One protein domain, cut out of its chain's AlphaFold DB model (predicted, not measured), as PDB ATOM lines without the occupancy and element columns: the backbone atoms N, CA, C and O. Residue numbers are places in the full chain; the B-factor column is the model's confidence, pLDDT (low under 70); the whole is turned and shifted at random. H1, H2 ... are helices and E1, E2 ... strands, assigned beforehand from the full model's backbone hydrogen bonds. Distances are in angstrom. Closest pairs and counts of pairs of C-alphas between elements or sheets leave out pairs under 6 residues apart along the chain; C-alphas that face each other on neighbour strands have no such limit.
ATOM      1  N   HIS A  17     138.287 171.678 102.980       76.69
ATOM      2  CA  HIS A  17     137.978 173.003 103.529       76.69
ATOM      3  C   HIS A  17     138.467 174.127 102.617       76.69
ATOM      4  O   HIS A  17     137.885 175.200 102.650       76.69
ATOM      5  N   ARG A  18     139.476 173.873 101.772       81.06
ATOM      6  CA  ARG A  18     140.010 174.827 100.795       81.06
ATOM      7  C   ARG A  18     139.064 175.104  99.640       81.06
ATOM      8  O   ARG A  18     139.289 176.074  98.935       81.06
ATOM      9  N   LEU A  19     138.016 174.304  99.441       84.06
ATOM     10  CA  LEU A  19     137.038 174.569  98.385       84.06
ATOM     11  C   LEU A  19     136.391 175.943  98.539       84.06
ATOM     12  O   LEU A  19     136.076 176.571  97.540       84.06
ATOM     13  N   ILE A  20     136.266 176.438  99.774       80.94
ATOM     14  CA  ILE A  20     135.581 177.703 100.061       80.94
ATOM     15  C   ILE A  20     136.238 178.939  99.452       80.94
ATOM     16  O   ILE A  20     135.595 179.980  99.402       80.94
ATOM     17  N   VAL A  21     137.506 178.848  99.040       81.75
ATOM     18  CA  VAL A  21     138.219 179.976  98.420       81.75
ATOM     19  C   VAL A  21     137.947 180.070  96.918       81.75
ATOM     20  O   VAL A  21     138.387 181.020  96.279       81.75
ATOM     21  N   TYR A  22     137.255 179.080  96.347       84.06
ATOM     22  CA  TYR A  22     136.859 179.063  94.945       84.06
ATOM     23  C   TYR A  22     135.387 179.442  94.807       84.06
ATOM     24  O   TYR A  22     134.554 179.066  95.632       84.06
ATOM     25  N   GLY A  23     135.057 180.134  93.718       84.88
ATOM     26  CA  GLY A  23     133.681 180.211  93.243       84.88
ATOM     27  C   GLY A  23     133.290 178.871  92.625       84.88
ATOM     28  O   GLY A  23     133.941 178.397  91.685       84.88
ATOM     29  N   PHE A  24     132.255 178.232  93.167       88.69
ATOM     30  CA  PHE A  24     131.714 177.003  92.599       88.69
ATOM     31  C   PHE A  24     130.220 176.840  92.875       88.69
ATOM     32  O   PHE A  24     129.681 177.411  93.820       88.69
ATOM     33  N   HIS A  25     129.580 176.008  92.059       89.00
ATOM     34  CA  HIS A  25     128.209 175.552  92.245       89.00
ATOM     35  C   HIS A  25     128.184 174.037  92.389       89.00
ATOM     36  O   HIS A  25     128.944 173.329  91.725       89.00
ATOM     37  N   LEU A  26     127.288 173.543  93.238       91.19
ATOM     38  CA  LEU A  26     127.039 172.118  93.412       91.19
ATOM     39  C   LEU A  26     125.754 171.709  92.709       91.19
ATOM     40  O   LEU A  26     124.729 172.375  92.820       91.19
ATOM     41  N   SER A  27     125.807 170.575  92.022       89.06
ATOM     42  CA  SER A  27     124.648 169.930  91.423       89.06
ATOM     43  C   SER A  27     124.633 168.461  91.842       89.06
ATOM     44  O   SER A  27     125.399 167.665  91.293       89.06
ATOM     45  N   PRO A  28     123.804 168.081  92.832       86.56
ATOM     46  CA  PRO A  28     123.542 166.676  93.097       86.56
ATOM     47  C   PRO A  28     122.709 166.105  91.941       86.56
ATOM     48  O   PRO A  28     121.626 166.601  91.630       86.56
ATOM     49  N   ARG A  29     123.227 165.067  91.293       84.94
ATOM     50  CA  ARG A  29     122.550 164.258  90.277       84.94
ATOM     51  C   ARG A  29     122.332 162.855  90.840       84.94
ATOM     52  O   ARG A  29     122.877 162.495  91.882       84.94
ATOM     53  N   TYR A  30     121.519 162.053  90.158       78.06
ATOM     54  CA  TYR A  30     121.386 160.641  90.508       78.06
ATOM     55  C   TYR A  30     122.762 159.957  90.392       78.06
ATOM     56  O   TYR A  30     123.374 160.017  89.326       78.06
ATOM     57  N   ASP A  31     123.247 159.382  91.496       80.75
ATOM     58  CA  ASP A  31     124.552 158.712  91.660       80.75
ATOM     59  C   ASP A  31     125.823 159.544  91.382       80.75
ATOM     60  O   ASP A  31     126.931 159.002  91.372       80.75
ATOM     61  N   ASP A  32     125.705 160.861  91.197       86.00
ATOM     62  CA  ASP A  32     126.844 161.737  90.907       86.00
ATOM     63  C   ASP A  32     126.682 163.100  91.579       86.00
ATOM     64  O   ASP A  32     125.603 163.691  91.601       86.00
ATOM     65  N   LEU A  33     127.774 163.633  92.108       90.81
ATOM     66  CA  LEU A  33     127.851 165.010  92.564       90.81
ATOM     67  C   LEU A  33     128.719 165.785  91.580       90.81
ATOM     68  O   LEU A  33     129.882 165.446  91.392       90.81
ATOM     69  N   VAL A  34     128.196 166.863  91.001       90.88
ATOM     70  CA  VAL A  34     128.962 167.691  90.064       90.88
ATOM     71  C   VAL A  34     129.271 169.050  90.671       90.88
ATOM     72  O   VAL A  34     128.376 169.756  91.135       90.88
ATOM     73  N   ILE A  35     130.549 169.422  90.647       90.75
ATOM     74  CA  ILE A  35     131.045 170.753  90.982       90.75
ATOM     75  C   ILE A  35     131.299 171.518  89.686       90.75
ATOM     76  O   ILE A  35     132.155 171.127  88.896       90.75
ATOM     77  N   PHE A  36     130.624 172.647  89.502       89.12
ATOM     78  CA  PHE A  36     130.945 173.608  88.448       89.12
ATOM     79  C   PHE A  36     131.814 174.719  89.014       89.12
ATOM     80  O   PHE A  36     131.449 175.327  90.014       89.12
ATOM     81  N   THR A  37     132.949 175.011  88.390       87.69
ATOM     82  CA  THR A  37     133.867 176.061  88.854       87.69
ATOM     83  C   THR A  37     134.630 176.691  87.688       87.69
ATOM     84  O   THR A  37     134.723 176.121  86.604       87.69
ATOM     85  N   ASP A  38     135.194 177.879  87.881       86.38
ATOM     86  CA  ASP A  38     136.128 178.487  86.928       86.38
ATOM     87  C   ASP A  38     137.530 177.843  86.969       86.38
ATOM     88  O   ASP A  38     138.331 178.025  86.043       86.38
ATOM     89  N   SER A  39     137.795 177.069  88.028       85.81
ATOM     90  CA  SER A  39     139.097 176.522  88.407       85.81
ATOM     91  C   SER A  39     139.040 175.001  88.639       85.81
ATOM     92  O   SER A  39     139.446 174.527  89.709       85.81
ATOM     93  N   PRO A  40     138.570 174.201  87.659       83.31
ATOM     94  CA  PRO A  40     138.277 172.777  87.848       83.31
ATOM     95  C   PRO A  40     139.483 171.978  88.338       83.31
ATOM     96  O   PRO A  40     139.351 171.103  89.188       83.31
ATOM     97  N   ASP A  41     140.687 172.332  87.894       79.19
ATOM     98  CA  ASP A  41     141.906 171.660  88.341       79.19
ATOM     99  C   ASP A  41     142.214 171.891  89.805       79.19
ATOM    100  O   ASP A  41     142.653 170.978  90.498       79.19
ATOM    101  N   ASN A  42     142.025 173.117  90.282       82.06
ATOM    102  CA  ASN A  42     142.315 173.449  91.665       82.06
ATOM    103  C   ASN A  42     141.314 172.772  92.600       82.06
ATOM    104  O   ASN A  42     141.729 172.192  93.602       82.06
ATOM    105  N   VAL A  43     140.035 172.759  92.217       85.62
ATOM    106  CA  VAL A  43     138.982 172.056  92.956       85.62
ATOM    107  C   VAL A  43     139.222 170.547  92.940       85.62
ATOM    108  O   VAL A  43     139.246 169.926  93.998       85.62
ATOM    109  N   ALA A  44     139.510 169.944  91.785       84.50
ATOM    110  CA  ALA A  44     139.803 168.513  91.702       84.50
ATOM    111  C   ALA A  44     140.988 168.093  92.588       84.50
ATOM    112  O   ALA A  44     140.969 167.024  93.200       84.50
ATOM    113  N   ARG A  45     142.014 168.946  92.708       81.69
ATOM    114  CA  ARG A  45     143.175 168.701  93.581       81.69
ATOM    115  C   ARG A  45     142.835 168.682  95.068       81.69
ATOM    116  O   ARG A  45     143.632 168.138  95.823       81.69
ATOM    117  N   CYS A  46     141.722 169.281  95.487       82.44
ATOM    118  CA  CYS A  46     141.255 169.198  96.871       82.44
ATOM    119  C   CYS A  46     140.712 167.808  97.225       82.44
ATOM    120  O   CYS A  46     140.600 167.501  98.408       82.44
ATOM    121  N   PHE A  47     140.386 166.986  96.222       84.38
ATOM    122  CA  PHE A  47     139.803 165.662  96.415       84.38
ATOM    123  C   PHE A  47     140.736 164.527  96.004       84.38
ATOM    124  O   PHE A  47     140.874 163.566  96.747       84.38
ATOM    125  N   ALA A  48     141.377 164.624  94.836       80.44
ATOM    126  CA  ALA A  48     142.135 163.517  94.260       80.44
ATOM    127  C   ALA A  48     143.340 163.112  95.127       80.44
ATOM    128  O   ALA A  48     144.176 163.963  95.442       80.44
ATOM    129  N   SER A  49     143.485 161.813  95.421       78.38
ATOM    130  CA  SER A  49     144.673 161.265  96.088       78.38
ATOM    131  C   SER A  49     145.918 161.409  95.207       78.38
ATOM    132  O   SER A  49     145.903 161.129  94.001       78.38
ATOM    133  N   TRP A  50     147.017 161.881  95.803       77.62
ATOM    134  CA  TRP A  50     148.301 162.094  95.128       77.62
ATOM    135  C   TRP A  50     149.305 161.030  95.540       77.62
ATOM    136  O   TRP A  50     149.387 160.670  96.708       77.62
ATOM    137  N   ARG A  51     150.191 160.651  94.613       65.00
ATOM    138  CA  ARG A  51     151.331 159.767  94.918       65.00
ATOM    139  C   ARG A  51     152.331 160.352  95.936       65.00
ATOM    140  O   ARG A  51     153.154 159.615  96.459       65.00
ATOM    141  N   ALA A  52     152.288 161.662  96.209       54.75
ATOM    142  CA  ALA A  52     153.212 162.345  97.117       54.75
ATOM    143  C   ALA A  52     152.477 163.305  98.079       54.75
ATOM    144  O   ALA A  52     152.184 164.449  97.727       54.75
ATOM    145  N   LYS A  53     152.195 162.798  99.289       59.44
ATOM    146  CA  LYS A  53     152.001 163.488 100.586       59.44
ATOM    147  C   LYS A  53     151.384 164.893 100.555       59.44
ATOM    148  O   LYS A  53     151.988 165.859 101.023       59.44
ATOM    149  N   ARG A  54     150.161 165.033 100.049       60.03
ATOM    150  CA  ARG A  54     149.347 166.224 100.319       60.03
ATOM    151  C   ARG A  54     148.005 165.822 100.912       60.03
ATOM    152  O   ARG A  54     147.533 164.740 100.587       60.03
ATOM    153  N   PRO A  55     147.399 166.703 101.729       57.34
ATOM    154  CA  PRO A  55     146.047 166.506 102.224       57.34
ATOM    155  C   PRO A  55     145.090 166.346 101.037       57.34
ATOM    156  O   PRO A  55     144.859 167.307 100.300       57.34
ATOM    157  N   ALA A  56     144.597 165.130 100.840       72.81
ATOM    158  CA  ALA A  56     143.577 164.766  99.868       72.81
ATOM    159  C   ALA A  56     142.467 164.015 100.605       72.81
ATOM    160  O   ALA A  56     142.679 163.527 101.717       72.81
ATOM    161  N   PHE A  57     141.285 163.940 100.003       83.06
ATOM    162  CA  PHE A  57     140.216 163.116 100.544       83.06
ATOM    163  C   PHE A  57     140.572 161.634 100.315       83.06
ATOM    164  O   PHE A  57     140.757 161.247  99.159       83.06
ATOM    165  N   PRO A  58     140.665 160.804 101.369       86.69
ATOM    166  CA  PRO A  58     141.029 159.402 101.229       86.69
ATOM    167  C   PRO A  58     140.117 158.645 100.272       86.69
ATOM    168  O   PRO A  58     138.910 158.879 100.221       86.69
ATOM    169  N   GLY A  59     140.706 157.732  99.502       89.19
ATOM    170  CA  GLY A  59     139.971 156.787  98.669       89.19
ATOM    171  C   GLY A  59     139.441 157.333  97.348       89.19
ATOM    172  O   GLY A  59     138.853 156.568  96.587       89.19
ATOM    173  N   TRP A  60     139.670 158.605  97.015       90.12
ATOM    174  CA  TRP A  60     139.293 159.140  95.705       90.12
ATOM    175  C   TRP A  60     140.351 158.836  94.645       90.12
ATOM    176  O   TRP A  60     141.546 159.089  94.824       90.12
ATOM    177  N   ARG A  61     139.904 158.314  93.503       88.81
ATOM    178  CA  ARG A  61     140.735 158.001  92.336       88.81
ATOM    179  C   ARG A  61     140.278 158.774  91.124       88.81
ATOM    180  O   ARG A  61     139.082 158.933  90.907       88.81
ATOM    181  N   ALA A  62     141.232 159.225  90.323       85.38
ATOM    182  CA  ALA A  62     140.930 159.899  89.074       85.38
ATOM    183  C   ALA A  62     140.541 158.884  87.993       85.38
ATOM    184  O   ALA A  62     141.265 157.919  87.745       85.38
ATOM    185  N   VAL A  63     139.409 159.132  87.336       82.00
ATOM    186  CA  VAL A  63     138.955 158.407  86.148       82.00
ATOM    187  C   VAL A  63     139.417 159.159  84.905       82.00
ATOM    188  O   VAL A  63     139.366 160.388  84.839       82.00
ATOM    189  N   CYS A  64     139.848 158.414  83.889       67.56
ATOM    190  CA  CYS A  64     140.159 158.971  82.581       67.56
ATOM    191  C   CYS A  64     138.871 159.440  81.888       67.56
ATOM    192  O   CYS A  64     138.069 158.630  81.428       67.56
ATOM    193  N   VAL A  65     138.686 160.754  81.812       61.00
ATOM    194  CA  VAL A  65     137.599 161.413  81.080       61.00
ATOM    195  C   VAL A  65     138.169 162.607  80.311       61.00
ATOM    196  O   VAL A  65     139.097 163.282  80.761       61.00
ATOM    197  N   THR A  66     137.658 162.828  79.100       57.81
ATOM    198  CA  THR A  66     138.252 163.740  78.106       57.81
ATOM    199  C   THR A  66     137.822 165.199  78.268       57.81
ATOM    200  O   THR A  66     138.504 166.094  77.770       57.81
ATOM    201  N   THR A  67     136.711 165.450  78.967       59.50
ATOM    202  CA  THR A  67     136.035 166.761  79.010       59.50
ATOM    203  C   THR A  67     135.935 167.391  80.401       59.50
ATOM    204  O   THR A  67     135.614 168.569  80.501       59.50
ATOM    205  N   HIS A  68     136.155 166.625  81.467       69.25
ATOM    206  CA  HIS A  68     136.004 167.062  82.861       69.25
ATOM    207  C   HIS A  68     136.932 166.248  83.767       69.25
ATOM    208  O   HIS A  68     137.557 165.303  83.295       69.25
ATOM    209  N   VAL A  69     137.033 166.585  85.057       78.88
ATOM    210  CA  VAL A  69     137.660 165.690  86.039       78.88
ATOM    211  C   VAL A  69     136.581 164.833  86.666       78.88
ATOM    212  O   VAL A  69     135.635 165.363  87.232       78.88
ATOM    213  N   ARG A  70     136.711 163.512  86.575       86.75
ATOM    214  CA  ARG A  70     135.826 162.576  87.268       86.75
ATOM    215  C   ARG A  70     136.632 161.817  88.298       86.75
ATOM    216  O   ARG A  70     137.687 161.272  87.974       86.75
ATOM    217  N   LEU A  71     136.139 161.788  89.523       89.00
ATOM    218  CA  LEU A  71     136.724 161.038  90.618       89.00
ATOM    219  C   LEU A  71     135.745 159.954  91.069       89.00
ATOM    220  O   LEU A  71     134.533 160.156  91.029       89.00
ATOM    221  N   VAL A  72     136.275 158.809  91.491       91.62
ATOM    222  CA  VAL A  72     135.504 157.714  92.095       91.62
ATOM    223  C   VAL A  72     136.063 157.430  93.476       91.62
ATOM    224  O   VAL A  72     137.275 157.286  93.636       91.62
ATOM    225  N   HIS A  73     135.185 157.350  94.467       92.06
ATOM    226  CA  HIS A  73     135.533 156.967  95.824       92.06
ATOM    227  C   HIS A  73     135.511 155.442  95.940       92.06
ATOM    228  O   HIS A  73     134.442 154.837  95.900       92.06
ATOM    229  N   LEU A  74     136.677 154.809  96.074       93.00
ATOM    230  CA  LEU A  74     136.798 153.345  96.066       93.00
ATOM    231  C   LEU A  74     135.910 152.634  97.099       93.00
ATOM    232  O   LEU A  74     135.256 151.669  96.711       93.00
ATOM    233  N   PRO A  75     135.822 153.086  98.370       91.69
ATOM    234  CA  PRO A  75     135.023 152.383  99.372       91.69
ATOM    235  C   PRO A  75     133.522 152.346  99.066       91.69
ATOM    236  O   PRO A  75     132.843 151.407  99.464       91.69
ATOM    237  N   THR A  76     132.985 153.379  98.405       89.44
ATOM    238  CA  THR A  76     131.528 153.544  98.236       89.44
ATOM    239  C   THR A  76     131.061 153.502  96.786       89.44
ATOM    240  O   THR A  76     129.861 153.479  96.543       89.44
ATOM    241  N   GLY A  77     131.974 153.558  95.817       91.38
ATOM    242  CA  GLY A  77     131.652 153.734  94.401       91.38
ATOM    243  C   GLY A  77     131.113 155.123  94.040       91.38
ATOM    244  O   GLY A  77     130.783 155.352  92.879       91.38
ATOM    245  N   ALA A  78     131.031 156.055  94.998       91.25
ATOM    246  CA  ALA A  78     130.489 157.389  94.761       91.25
ATOM    247  C   ALA A  78     131.306 158.144  93.705       91.25
ATOM    248  O   ALA A  78     132.536 158.040  93.662       91.25
ATOM    249  N   VAL A  79     130.616 158.926  92.879       92.19
ATOM    250  CA  VAL A  79     131.212 159.680  91.776       92.19
ATOM    251  C   VAL A  79     131.176 161.174  92.085       92.19
ATOM    252  O   VAL A  79     130.207 161.685  92.646       92.19
ATOM    253  N   LEU A  80     132.267 161.855  91.736       91.00
ATOM    254  CA  LEU A  80     132.383 163.307  91.779       91.00
ATOM    255  C   LEU A  80     132.875 163.822  90.425       91.00
ATOM    256  O   LEU A  80     134.012 163.550  90.028       91.00
ATOM    257  N   GLY A  81     132.038 164.582  89.732       89.94
ATOM    258  CA  GLY A  81     132.413 165.370  88.562       89.94
ATOM    259  C   GLY A  81     132.901 166.767  88.951       89.94
ATOM    260  O   GLY A  81     132.320 167.427  89.807       89.94
ATOM    261  N   VAL A  82     133.956 167.256  88.304       87.62
ATOM    262  CA  VAL A  82     134.390 168.656  88.377       87.62
ATOM    263  C   VAL A  82     134.478 169.211  86.962       87.62
ATOM    264  O   VAL A  82     135.294 168.766  86.148       87.62
ATOM    265  N   GLU A  83     133.625 170.187  86.681       85.62
ATOM    266  CA  GLU A  83     133.398 170.769  85.364       85.62
ATOM    267  C   GLU A  83     133.693 172.276  85.360       85.62
ATOM    268  O   GLU A  83     133.520 172.976  86.360       85.62
ATOM    269  N   ALA A  84     134.137 172.786  84.209       83.25
ATOM    270  CA  ALA A  84     134.270 174.222  83.997       83.25
ATOM    271  C   ALA A  84     132.884 174.870  83.814       83.25
ATOM    272  O   ALA A  84     132.055 174.332  83.078       83.25
ATOM    273  N   VAL A  85     132.651 176.038  84.428       80.19
ATOM    274  CA  VAL A  85     131.413 176.827  84.222       80.19
ATOM    275  C   VAL A  85     131.268 177.267  82.759       80.19
ATOM    276  O   VAL A  85     130.168 177.238  82.214       80.19
ATOM    277  N   ASP A  86     132.372 177.632  82.107       72.44
ATOM    278  CA  ASP A  86     132.379 178.127  80.726       72.44
ATOM    279  C   ASP A  86     132.663 177.005  79.710       72.44
ATOM    280  O   ASP A  86     133.638 176.251  79.830       72.44
ATOM    281  N   SER A  87     131.818 176.921  78.676       56.22
ATOM    282  CA  SER A  87     131.950 175.981  77.567       56.22
ATOM    283  C   SER A  87     133.222 176.166  76.747       56.22
ATOM    284  O   SER A  87     133.763 175.173  76.263       56.22
ATOM    285  N   ASP A  88     133.754 177.385  76.628       54.72
ATOM    286  CA  ASP A  88     134.970 177.622  75.837       54.72
ATOM    287  C   ASP A  88     136.231 177.094  76.538       54.72
ATOM    288  O   ASP A  88     137.196 176.678  75.888       54.72
ATOM    289  N   ARG A  89     136.178 176.971  77.872       52.53
ATOM    290  CA  ARG A  89     137.173 176.251  78.682       52.53
ATOM    291  C   ARG A  89     136.946 174.735  78.737       52.53
ATOM    292  O   ARG A  89     137.806 174.032  79.261       52.53
ATOM    293  N   ARG A  90     135.873 174.190  78.137       52.56
ATOM    294  CA  ARG A  90     135.694 172.726  77.952       52.56
ATOM    295  C   ARG A  90     136.666 172.129  76.937       52.56
ATOM    296  O   ARG A  90     136.655 170.915  76.729       52.56
ATOM    297  N   ARG A  91     137.513 172.951  76.301       46.31
ATOM    298  CA  ARG A  91     138.632 172.481  75.480       46.31
ATOM    299  C   ARG A  91     139.676 171.793  76.360       46.31
ATOM    300  O   ARG A  91     140.687 172.363  76.751       46.31
ATOM    301  N   SER A  92     139.397 170.517  76.604       47.38
ATOM    302  CA  SER A  92     140.377 169.441  76.614       47.38
ATOM    303  C   SER A  92     141.491 169.617  77.634       47.38
ATOM    304  O   SER A  92     142.644 169.880  77.299       47.38
ATOM    305  N   GLN A  93     141.166 169.355  78.891       46.47
ATOM    306  CA  GLN A  93     142.183 168.998  79.862       46.47
ATOM    307  C   GLN A  93     141.843 167.621  80.409       46.47
ATOM    308  O   GLN A  93     141.051 167.456  81.327       46.47
ATOM    309  N   CYS A  94     142.424 166.624  79.745       46.59
ATOM    310  CA  CYS A  94     142.366 165.222  80.116       46.59
ATOM    311  C   CYS A  94     142.681 165.088  81.609       46.59
ATOM    312  O   CYS A  94     143.817 165.328  82.002       46.59
ATOM    313  N   ALA A  95     141.706 164.714  82.434       47.94
ATOM    314  CA  ALA A  95     141.913 164.508  83.869       47.94
ATOM    315  C   ALA A  95     142.512 163.139  84.204       47.94
ATOM    316  O   ALA A  95     142.700 162.797  85.372       47.94
ATOM    317  N   SER A  96     142.781 162.338  83.179       53.06
ATOM    318  CA  SER A  96     143.411 161.046  83.347       53.06
ATOM    319  C   SER A  96     144.785 161.209  83.981       53.06
ATOM    320  O   SER A  96     145.536 162.081  83.539       53.06
ATOM    321  N   PRO A  97     145.217 160.316  84.882       53.94
ATOM    322  CA  PRO A  97     146.633 160.084  85.098       53.94
ATOM    323  C   PRO A  97     147.268 159.413  83.863       53.94
ATOM    324  O   PRO A  97     147.974 158.415  83.964       53.94
ATOM    325  N   CYS A  98     147.027 159.952  82.663       61.34
ATOM    326  CA  CYS A  98     147.682 159.527  81.441       61.34
ATOM    327  C   CYS A  98     149.174 159.846  81.573       61.34
ATOM    328  O   CYS A  98     149.506 160.978  81.963       61.34
ATOM    329  N   PRO A  99     150.069 158.911  81.210       59.94
ATOM    330  CA  PRO A  99     151.489 159.204  81.065       59.94
ATOM    331  C   PRO A  99     151.699 160.471  80.221       59.94
ATOM    332  O   PRO A  99     151.115 160.611  79.150       59.94
ATOM    333  N   GLY A 100     152.476 161.428  80.739       58.91
ATOM    334  CA  GLY A 100     152.736 162.718  80.082       58.91
ATOM    335  C   GLY A 100     151.705 163.827  80.344       58.91
ATOM    336  O   GLY A 100     151.947 164.975  79.979       58.91
ATOM    337  N   SER A 101     150.585 163.539  81.015       67.06
ATOM    338  CA  SER A 101     149.642 164.578  81.445       67.06
ATOM    339  C   SER A 101     150.069 165.211  82.775       67.06
ATOM    340  O   SER A 101     150.668 164.570  83.641       67.06
ATOM    341  N   ARG A 102     149.651 166.456  83.019       65.50
ATOM    342  CA  ARG A 102     149.798 167.118  84.333       65.50
ATOM    343  C   ARG A 102     149.036 166.420  85.476       65.50
ATOM    344  O   ARG A 102     149.239 166.753  86.646       65.50
ATOM    345  N   HIS A 103     148.156 165.478  85.138       70.44
ATOM    346  CA  HIS A 103     147.337 164.699  86.061       70.44
ATOM    347  C   HIS A 103     147.928 163.308  86.342       70.44
ATOM    348  O   HIS A 103     147.425 162.616  87.220       70.44
ATOM    349  N   ALA A 104     149.058 162.935  85.717       71.50
ATOM    350  CA  ALA A 104     149.805 161.691  85.978       71.50
ATOM    351  C   ALA A 104     150.216 161.485  87.453       71.50
ATOM    352  O   ALA A 104     150.603 160.391  87.860       71.50
ATOM    353  N   LYS A 105     150.150 162.547  88.260       76.25
ATOM    354  CA  LYS A 105     150.400 162.533  89.706       76.25
ATOM    355  C   LYS A 105     149.241 161.972  90.544       76.25
ATOM    356  O   LYS A 105     149.458 161.674  91.721       76.25
ATOM    357  N   TYR A 106     148.034 161.879  89.982       81.31
ATOM    358  CA  TYR A 106     146.866 161.334  90.672       81.31
ATOM    359  C   TYR A 106     146.900 159.809  90.689       81.31
ATOM    360  O   TYR A 106     147.449 159.171  89.789       81.31
ATOM    361  N   MET A 107     146.309 159.224  91.725       85.19
ATOM    362  CA  MET A 107     146.120 157.781  91.797       85.19
ATOM    363  C   MET A 107     144.993 157.345  90.850       85.19
ATOM    364  O   MET A 107     143.920 157.954  90.823       85.19
ATOM    365  N   ALA A 108     145.264 156.300  90.068       84.00
ATOM    366  CA  ALA A 108     144.317 155.684  89.143       84.00
ATOM    367  C   ALA A 108     143.359 154.731  89.875       84.00
ATOM    368  O   ALA A 108     143.606 154.342  91.014       84.00
ATOM    369  N   THR A 109     142.254 154.361  89.229       87.75
ATOM    370  CA  THR A 109     141.175 153.542  89.814       87.75
ATOM    371  C   THR A 109     141.583 152.125  90.210       87.75
ATOM    372  O   THR A 109     140.908 151.513  91.026       87.75
ATOM    373  N   ASP A 110     142.661 151.600  89.638       86.44
ATOM    374  CA  ASP A 110     143.232 150.288  89.955       86.44
ATOM    375  C   ASP A 110     144.204 150.321  91.146       86.44
ATOM    376  O   ASP A 110     144.578 149.271  91.669       86.44
ATOM    377  N   ALA A 111     144.599 151.510  91.611       88.19
ATOM    378  CA  ALA A 111     145.437 151.648  92.790       88.19
ATOM    379  C   ALA A 111     144.585 151.445  94.059       88.19
ATOM    380  O   ALA A 111     143.676 152.253  94.295       88.19
ATOM    381  N   PRO A 112     144.881 150.434  94.902       91.25
ATOM    382  CA  PRO A 112     144.112 150.161  96.117       91.25
ATOM    383  C   PRO A 112     144.233 151.309  97.122       91.25
ATOM    384  O   PRO A 112     145.060 152.213  96.950       91.25
ATOM    385  N   LEU A 113     143.406 151.280  98.170       90.31
ATOM    386  CA  LEU A 113     143.580 152.164  99.324       90.31
ATOM    387  C   LEU A 113     144.972 151.968  99.927       90.31
ATOM    388  O   LEU A 113     145.450 150.838 100.045       90.31
ATOM    389  N   THR A 114     145.625 153.064 100.298       88.75
ATOM    390  CA  THR A 114     146.813 152.987 101.153       88.75
ATOM    391  C   THR A 114     146.396 152.721 102.603       88.75
ATOM    392  O   THR A 114     145.264 152.996 102.991       88.75
ATOM    393  N   GLU A 115     147.317 152.226 103.430       87.94
ATOM    394  CA  GLU A 115     147.082 152.038 104.875       87.94
ATOM    395  C   GLU A 115     146.725 153.357 105.585       87.94
ATOM    396  O   GLU A 115     145.880 153.387 106.476       87.94
ATOM    397  N   GLU A 116     147.329 154.468 105.149       85.19
ATOM    398  CA  GLU A 116     147.002 155.811 105.639       85.19
ATOM    399  C   GLU A 116     145.569 156.207 105.257       85.19
ATOM    400  O   GLU A 116     144.831 156.710 106.099       85.19
ATOM    401  N   GLU A 117     145.146 155.939 104.015       87.75
ATOM    402  CA  GLU A 117     143.766 156.195 103.590       87.75
ATOM    403  C   GLU A 117     142.765 155.349 104.378       87.75
ATOM    404  O   GLU A 117     141.737 155.873 104.798       87.75
ATOM    405  N   ASP A 118     143.066 154.069 104.600       89.19
ATOM    406  CA  ASP A 118     142.214 153.158 105.367       89.19
ATOM    407  C   ASP A 118     142.090 153.602 106.833       89.19
ATOM    408  O   ASP A 118     140.986 153.705 107.368       89.19
ATOM    409  N   THR A 119     143.209 153.991 107.451       86.69
ATOM    410  CA  THR A 119     143.240 154.529 108.820       86.69
ATOM    411  C   THR A 119     142.408 155.808 108.943       86.69
ATOM    412  O   THR A 119     141.610 155.952 109.870       86.69
ATOM    413  N   GLU A 120     142.560 156.740 108.002       85.06
ATOM    414  CA  GLU A 120     141.821 158.004 108.000       85.06
ATOM    415  C   GLU A 120     140.320 157.792 107.752       85.06
ATOM    416  O   GLU A 120     139.490 158.440 108.394       85.06
ATOM    417  N   LEU A 121     139.948 156.873 106.856       87.25
ATOM    418  CA  LEU A 121     138.549 156.491 106.639       87.25
ATOM    419  C   LEU A 121     137.952 155.836 107.890       87.25
ATOM    420  O   LEU A 121     136.829 156.168 108.268       87.25
ATOM    421  N   GLY A 122     138.709 154.967 108.563       88.12
ATOM    422  CA  GLY A 122     138.309 154.324 109.815       88.12
ATOM    423  C   GLY A 122     138.150 155.294 110.991       88.12
ATOM    424  O   GLY A 122     137.417 155.001 111.934       88.12
ATOM    425  N   ALA A 123     138.784 156.469 110.933       87.12
ATOM    426  CA  ALA A 123     138.624 157.523 111.932       87.12
ATOM    427  C   ALA A 123     137.310 158.314 111.789       87.12
ATOM    428  O   ALA A 123     136.963 159.084 112.691       87.12
ATOM    429  N   VAL A 124     136.570 158.153 110.683       87.81
ATOM    430  CA  VAL A 124     135.259 158.790 110.507       87.81
ATOM    431  C   VAL A 124     134.236 158.106 111.420       87.81
ATOM    432  O   VAL A 124     134.019 156.901 111.295       87.81
TER     433      VAL A 124
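Overview. This is residues 17 to 124 of the 248 residues of an uncharacterized protein of Nocardiopsis sp. JB363 (UniProt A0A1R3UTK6). A strongly twisted wall of five strands has the short helix H2 over one face, with H3 and H4 at opposite ends of the longest axis. The 108 printed residues run H1 E1 E2 H2 E3 E4 E5 H3 H4, and the mixed sheet has the order E1 E2 E5 E4 E3. The class is mixed, helices and strands, with 50 residues, under half, in named elements. The whole is compact, with a radius of gyration of the C-alphas of 13.4 A and spans of 41 by 30 by 27 A.

Arrangement. E5, residues 79 to 84, is parallel to E2, residues 32 to 37, at 23 degrees, with N 35 and O 81 at 2.8 A. E1, residues 24 to 29, forms an antiparallel hairpin with E2, with N 27 and O 34 at 2.8 A. E3, residues 60 to 63, E4, residues 69 to 73, and E5 form a meander, each strand the antiparallel neighbour of the one before, with N 61 and O 72 at 2.8 A and N 82 and O 69 at 2.7 A. H2, residues 40 to 45, is on the sheet over E5, at a height of 7.2 A, with the closest C-alphas those of Pro 40 and Val 82, 5.7 A apart. E2, H2 and E3 make a split strand-helix-strand unit, two strands running the same way with E5 and E4 between them, and its crossover is right-handed. H1, residues 17 to 21, is close to H2 but not clearly touching, with the closest C-alphas those of Leu 19 and Val 43 at 6.3 A. H3, residues 87 to 90, and H4, residues 115 to 122, are not on the sheet. In H2 and H4 every O i to N i+4 pair is within hydrogen-bond range; in H1 it is 0 of 1, with 1 of 2 O i to N i+3 pairs, and H3 is too short for an O i to N i+4 pair.

Along the chain. From first to last C-alpha E5 is 16.8 A, E2 16.1 A, E1 15.9 A and H4 10.3 A long. C-alpha 17 begins H1 at (137.978, 173.003, 103.529), and C-alpha 122 ends H4 at (138.309, 154.324, 109.815).

Size, cuts and confidence. The C-alphas farthest apart, of Asp 88 and Ala 123, are 41.5 A apart. The printed part has no cut; the links H2 to E3 and H3 to H4 are long. The pLDDT is under 70 in residues 51 to 55, 64 to 68 and 87 to 102.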